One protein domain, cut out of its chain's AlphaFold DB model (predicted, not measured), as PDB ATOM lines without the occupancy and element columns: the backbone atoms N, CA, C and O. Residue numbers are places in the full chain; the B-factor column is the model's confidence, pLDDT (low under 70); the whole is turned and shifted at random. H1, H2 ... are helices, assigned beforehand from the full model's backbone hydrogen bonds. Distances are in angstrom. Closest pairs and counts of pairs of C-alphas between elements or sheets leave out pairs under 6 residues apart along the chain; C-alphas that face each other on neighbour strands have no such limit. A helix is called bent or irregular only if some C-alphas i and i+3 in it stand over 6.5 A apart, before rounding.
ATOM      1  N   VAL A  85     170.960 151.160 279.313       86.88
ATOM      2  CA  VAL A  85     169.734 151.144 280.128       86.88
ATOM      3  C   VAL A  85     169.695 152.369 281.038       86.88
ATOM      4  O   VAL A  85     170.643 152.627 281.777       86.88
ATOM      5  N   VAL A  86     168.598 153.130 281.003       87.44
ATOM      6  CA  VAL A  86     168.435 154.361 281.794       87.44
ATOM      7  C   VAL A  86     167.114 154.339 282.547       87.44
ATOM      8  O   VAL A  86     166.079 153.947 282.007       87.44
ATOM      9  N   SER A  87     167.142 154.874 283.767       85.81
ATOM     10  CA  SER A  87     165.996 155.083 284.659       85.81
ATOM     11  C   SER A  87     165.020 156.167 284.159       85.81
ATOM     12  O   SER A  87     164.777 157.174 284.826       85.81
ATOM     13  N   THR A  88     164.457 155.976 282.967       84.19
ATOM     14  CA  THR A  88     163.374 156.798 282.399       84.19
ATOM     15  C   THR A  88     162.015 156.133 282.655       84.19
ATOM     16  O   THR A  88     161.982 154.923 282.857       84.19
ATOM     17  N   PRO A  89     160.878 156.858 282.642       81.25
ATOM     18  CA  PRO A  89     159.556 156.233 282.781       81.25
ATOM     19  C   PRO A  89     159.318 155.084 281.785       81.25
ATOM     20  O   PRO A  89     158.836 154.031 282.179       81.25
ATOM     21  N   MET A  90     159.765 155.245 280.534       79.44
ATOM     22  CA  MET A  90     159.746 154.189 279.514       79.44
ATOM     23  C   MET A  90     160.639 153.000 279.907       79.44
ATOM     24  O   MET A  90     160.176 151.866 279.942       79.44
ATOM     25  N   GLY A  91     161.888 153.262 280.307       72.88
ATOM     26  CA  GLY A  91     162.829 152.221 280.738       72.88
ATOM     27  C   GLY A  91     162.450 151.511 282.046       72.88
ATOM     28  O   GLY A  91     163.004 150.460 282.339       72.88
ATOM     29  N   ARG A  92     161.514 152.061 282.834       70.06
ATOM     30  CA  ARG A  92     160.923 151.401 284.014       70.06
ATOM     31  C   ARG A  92     159.690 150.564 283.681       70.06
ATOM     32  O   ARG A  92     159.381 149.658 284.446       70.06
ATOM     33  N   ALA A  93     159.006 150.856 282.575       66.69
ATOM     34  CA  ALA A  93     157.855 150.088 282.104       66.69
ATOM     35  C   ALA A  93     158.276 148.827 281.322       66.69
ATOM     36  O   ALA A  93     157.641 147.787 281.454       66.69
ATOM     37  N   ASP A  94     159.387 148.891 280.580       63.19
ATOM     38  CA  ASP A  94     159.933 147.763 279.802       63.19
ATOM     39  C   ASP A  94     160.348 146.499 280.604       63.19
ATOM     40  O   ASP A  94     160.110 145.390 280.122       63.19
ATOM     41  N   PRO A  95     160.953 146.579 281.809       54.78
ATOM     42  CA  PRO A  95     161.429 145.403 282.535       54.78
ATOM     43  C   PRO A  95     160.329 144.625 283.269       54.78
ATOM     44  O   PRO A  95     160.629 143.581 283.847       54.78
ATOM     45  N   ALA A  96     159.082 145.110 283.258       52.69
ATOM     46  CA  ALA A  96     157.929 144.401 283.813       52.69
ATOM     47  C   ALA A  96     157.360 143.324 282.859       52.69
ATOM     48  O   ALA A  96     156.519 142.534 283.279       52.69
ATOM     49  N   GLY A  97     157.818 143.278 281.598       58.28
ATOM     50  CA  GLY A  97     157.471 142.247 280.605       58.28
ATOM     51  C   GLY A  97     158.640 141.309 280.254       58.28
ATOM     52  O   GLY A  97     159.698 141.352 280.883       58.28
ATOM     53  N   GLU A  98     158.484 140.488 279.206       58.84
ATOM     54  CA  GLU A  98     159.501 139.532 278.698       58.84
ATOM     55  C   GLU A  98     160.887 140.158 278.422       58.84
ATOM     56  O   GLU A  98     161.912 139.476 278.466       58.84
ATOM     57  N   SER A  99     160.951 141.474 278.212       62.44
ATOM     58  CA  SER A  99     162.183 142.245 277.987       62.44
ATOM     59  C   SER A  99     163.043 142.469 279.247       62.44
ATOM     60  O   SER A  99     164.162 142.977 279.144       62.44
ATOM     61  N   GLY A 100     162.565 142.113 280.446       62.69
ATOM     62  CA  GLY A 100     163.265 142.393 281.708       62.69
ATOM     63  C   GLY A 100     164.555 141.598 281.926       62.69
ATOM     64  O   GLY A 100     165.520 142.137 282.469       62.69
ATOM     65  N   VAL A 101     164.606 140.345 281.468       67.25
ATOM     66  CA  VAL A 101     165.794 139.474 281.579       67.25
ATOM     67  C   VAL A 101     166.973 139.989 280.738       67.25
ATOM     68  O   VAL A 101     168.044 140.208 281.310       67.25
ATOM     69  N   PRO A 102     166.822 140.275 279.427       74.94
ATOM     70  CA  PRO A 102     167.930 140.805 278.629       74.94
ATOM     71  C   PRO A 102     168.390 142.192 279.095       74.94
ATOM     72  O   PRO A 102     169.566 142.529 278.958       74.94
ATOM     73  N   MET A 103     167.501 142.994 279.688       77.12
ATOM     74  CA  MET A 103     167.870 144.320 280.180       77.12
ATOM     75  C   MET A 103     168.731 144.264 281.453       77.12
ATOM     76  O   MET A 103     169.671 145.047 281.574       77.12
ATOM     77  N   ARG A 104     168.482 143.305 282.359       81.62
ATOM     78  CA  ARG A 104     169.357 143.053 283.521       81.62
ATOM     79  C   ARG A 104     170.733 142.558 283.101       81.62
ATOM     80  O   ARG A 104     171.724 143.121 283.550       81.62
ATOM     81  N   ALA A 105     170.795 141.617 282.158       84.44
ATOM     82  CA  ALA A 105     172.065 141.145 281.606       84.44
ATOM     83  C   ALA A 105     172.884 142.290 280.974       84.44
ATOM     84  O   ALA A 105     174.107 142.347 281.109       84.44
ATOM     85  N   LEU A 106     172.220 143.254 280.324       83.94
ATOM     86  CA  LEU A 106     172.887 144.438 279.777       83.94
ATOM     87  C   LEU A 106     173.457 145.360 280.873       83.94
ATOM     88  O   LEU A 106     174.512 145.956 280.675       83.94
ATOM     89  N   ILE A 107     172.786 145.476 282.022       86.44
ATOM     90  CA  ILE A 107     173.285 146.245 283.175       86.44
ATOM     91  C   ILE A 107     174.464 145.522 283.829       86.44
ATOM     92  O   ILE A 107     175.494 146.146 284.073       86.44
ATOM     93  N   GLU A 108     174.337 144.221 284.080       87.81
ATOM     94  CA  GLU A 108     175.373 143.400 284.721       87.81
ATOM     95  C   GLU A 108     176.653 143.331 283.881       87.81
ATOM     96  O   GLU A 108     177.754 143.380 284.418       87.81
ATOM     97  N   SER A 109     176.512 143.285 282.554       87.56
ATOM     98  CA  SER A 109     177.645 143.339 281.619       87.56
ATOM     99  C   SER A 109     178.223 144.745 281.418       87.56
ATOM    100  O   SER A 109     179.275 144.895 280.791       87.56
ATOM    101  N   SER A 110     177.565 145.792 281.926       86.75
ATOM    102  CA  SER A 110     178.062 147.163 281.817       86.75
ATOM    103  C   SER A 110     179.169 147.431 282.840       86.75
ATOM    104  O   SER A 110     179.100 146.986 283.981       86.75
ATOM    105  N   GLY A 111     180.172 148.234 282.468       87.62
ATOM    106  CA  GLY A 111     181.306 148.540 283.353       87.62
ATOM    107  C   GLY A 111     180.943 149.271 284.653       87.62
ATOM    108  O   GLY A 111     181.768 149.335 285.558       87.62
ATOM    109  N   THR A 112     179.732 149.823 284.764       88.31
ATOM    110  CA  THR A 112     179.239 150.481 285.983       88.31
ATOM    111  C   THR A 112     178.279 149.611 286.794       88.31
ATOM    112  O   THR A 112     177.964 149.984 287.923       88.31
ATOM    113  N   GLY A 113     177.776 148.500 286.238       88.62
ATOM    114  CA  GLY A 113     176.848 147.590 286.917       88.62
ATOM    115  C   GLY A 113     175.527 148.225 287.373       88.62
ATOM    116  O   GLY A 113     174.815 147.640 288.187       88.62
ATOM    117  N   ARG A 114     175.190 149.433 286.901       88.81
ATOM    118  CA  ARG A 114     174.001 150.189 287.325       88.81
ATOM    119  C   ARG A 114     173.233 150.750 286.141       88.81
ATOM    120  O   ARG A 114     173.794 151.020 285.081       88.81
ATOM    121  N   ASN A 115     171.956 151.046 286.370       87.19
ATOM    122  CA  ASN A 115     171.190 151.874 285.447       87.19
ATOM    123  C   ASN A 115     171.820 153.265 285.307       87.19
ATOM    124  O   ASN A 115     172.267 153.872 286.289       87.19
ATOM    125  N   GLY A 116     171.759 153.811 284.095       88.12
ATOM    126  CA  GLY A 116     171.998 155.228 283.860       88.12
ATOM    127  C   GLY A 116     170.962 156.083 284.590       88.12
ATOM    128  O   GLY A 116     169.765 155.757 284.638       88.12
ATOM    129  N   ALA A 117     171.419 157.190 285.158       90.62
ATOM    130  CA  ALA A 117     170.583 158.232 285.723       90.62
ATOM    131  C   ALA A 117     170.250 159.276 284.642       90.62
ATOM    132  O   ALA A 117     171.061 159.521 283.746       90.62
ATOM    133  N   PRO A 118     169.097 159.959 284.725       89.88
ATOM    134  CA  PRO A 118     168.806 161.094 283.849       89.88
ATOM    135  C   PRO A 118     169.889 162.185 283.887       89.88
ATOM    136  O   PRO A 118     170.149 162.821 282.870       89.88
ATOM    137  N   ASN A 119     170.558 162.362 285.033       91.06
ATOM    138  CA  ASN A 119     171.669 163.302 285.165       91.06
ATOM    139  C   ASN A 119     172.887 162.913 284.307       91.06
ATOM    140  O   ASN A 119     173.478 163.786 283.681       91.06
ATOM    141  N   ASP A 120     173.193 161.614 284.174       90.44
ATOM    142  CA  ASP A 120     174.276 161.134 283.299       90.44
ATOM    143  C   ASP A 120     174.031 161.575 281.838       90.44
ATOM    144  O   ASP A 120     174.957 161.918 281.101       90.44
ATOM    145  N   ILE A 121     172.759 161.617 281.411       88.94
ATOM    146  CA  ILE A 121     172.373 162.114 280.082       88.94
ATOM    147  C   ILE A 121     172.585 163.624 279.990       88.94
ATOM    148  O   ILE A 121     173.123 164.099 278.989       88.94
ATOM    149  N   ALA A 122     172.155 164.382 281.002       90.12
ATOM    150  CA  ALA A 122     172.303 165.834 281.014       90.12
ATOM    151  C   ALA A 122     173.779 166.233 280.860       90.12
ATOM    152  O   ALA A 122     174.121 167.036 279.987       90.12
ATOM    153  N   GLU A 123     174.665 165.584 281.612       89.94
ATOM    154  CA  GLU A 123     176.111 165.794 281.516       89.94
ATOM    155  C   GLU A 123     176.662 165.403 280.137       89.94
ATOM    156  O   GLU A 123     177.378 166.188 279.506       89.94
ATOM    157  N   ALA A 124     176.251 164.248 279.603       88.31
ATOM    158  CA  ALA A 124     176.650 163.814 278.264       88.31
ATOM    159  C   ALA A 124     176.192 164.788 277.161       88.31
ATOM    160  O   ALA A 124     176.897 164.977 276.168       88.31
ATOM    161  N   THR A 125     175.029 165.430 277.322       89.25
ATOM    162  CA  THR A 125     174.528 166.439 276.372       89.25
ATOM    163  C   THR A 125     175.223 167.789 276.498       89.25
ATOM    164  O   THR A 125     175.300 168.514 275.505       89.25
ATOM    165  N   ALA A 126     175.765 168.123 277.673       86.62
ATOM    166  CA  ALA A 126     176.481 169.375 277.891       86.62
ATOM    167  C   ALA A 126     177.845 169.386 277.186       86.62
ATOM    168  O   ALA A 126     178.235 170.402 276.614       86.62
ATOM    169  N   TRP A 127     178.546 168.249 277.160       82.00
ATOM    170  CA  TRP A 127     179.866 168.120 276.534       82.00
ATOM    171  C   TRP A 127     179.962 168.597 275.064       82.00
ATOM    172  O   TRP A 127     180.876 169.359 274.741       82.00
ATOM    173  N   PRO A 128     179.063 168.198 274.139       81.19
ATOM    174  CA  PRO A 128     179.139 168.621 272.741       81.19
ATOM    175  C   PRO A 128     178.762 170.090 272.498       81.19
ATOM    176  O   PRO A 128     179.006 170.594 271.392       81.19
ATOM    177  N   VAL A 129     178.157 170.768 273.479       78.38
ATOM    178  CA  VAL A 129     177.806 172.187 273.384       78.38
ATOM    179  C   VAL A 129     179.088 173.008 273.556       78.38
ATOM    180  O   VAL A 129     179.736 172.927 274.600       78.38
ATOM    181  N   PRO A 130     179.500 173.804 272.551       67.25
ATOM    182  CA  PRO A 130     180.634 174.699 272.712       67.25
ATOM    183  C   PRO A 130     180.364 175.654 273.870       67.25
ATOM    184  O   PRO A 130     179.286 176.244 273.951       67.25
ATOM    185  N   ARG A 131     181.360 175.858 274.734       66.62
ATOM    186  CA  ARG A 131     181.311 176.983 275.669       66.62
ATOM    187  C   ARG A 131     181.159 178.272 274.854       66.62
ATOM    188  O   ARG A 131     181.821 178.378 273.816       66.62
TER     189      ARG A 131
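AT A GLANCE: This is residues 85 to 131 of the 169 residues of an uncharacterized protein of Streptomyces sp. DJ (UniProt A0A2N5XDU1). Two short helices, H1 and H2, make a corner, and residues 85 to 88 and the link 109 to 117 run along its open side; from there the chain leaves into an arm with H3 and the last residues. Residues 122 to 131, of which 122 to 126 belong to H3, stick out and make the length. The printed part has 47 residues with three named helices, in the order H1, H2, H3, and no named strand; the class is all helix. The whole is loose, with a radius of gyration of the C-alphas of 12.9 A, and flat, spanning 43 by 23 by 12 A.

IN THESE COORDINATES: Start at Val 85 and find C-alpha 89 at (159.556, 156.233, 282.781), where H1, residues 89 to 96, begins; it is 12.0 A long. H1 is neither bent nor irregular, but only just: C-alphas 92 and 95 are 6.2 A apart. Next comes H2, residues 100 to 108, 12.5 A long. H3, residues 118 to 126, is 12.8 A long and ends at C-alpha 126, at (176.481, 169.375, 277.891).

HOW THE PARTS SIT: Look at Asp 94 and Gly 100: their C-alphas, 6.6 A apart, are the closest of H1 and H2. These helices only just touch, with 3 pairs of C-alphas within 8 A, and only at the corner by their tight link. They run opposite ways at a steep tilt of 69 degrees, only just short of about perpendicular. H3 is apart from H1 and from H2. Every O i to N i+4 pair is within hydrogen-bond range in H2 and H3; in H1, 2 of 4 are.

THE WHOLE: The C-alphas of Glu 98 and Arg 131, the two farthest apart, are 43.4 A from each other. Without residues 122 to 131, the body spans 26 by 22 by 8 A. The printed part has no cut and no long link. Its mean pLDDT is 79.7, and residues 93 to 101 and 130 to 131 are under 70.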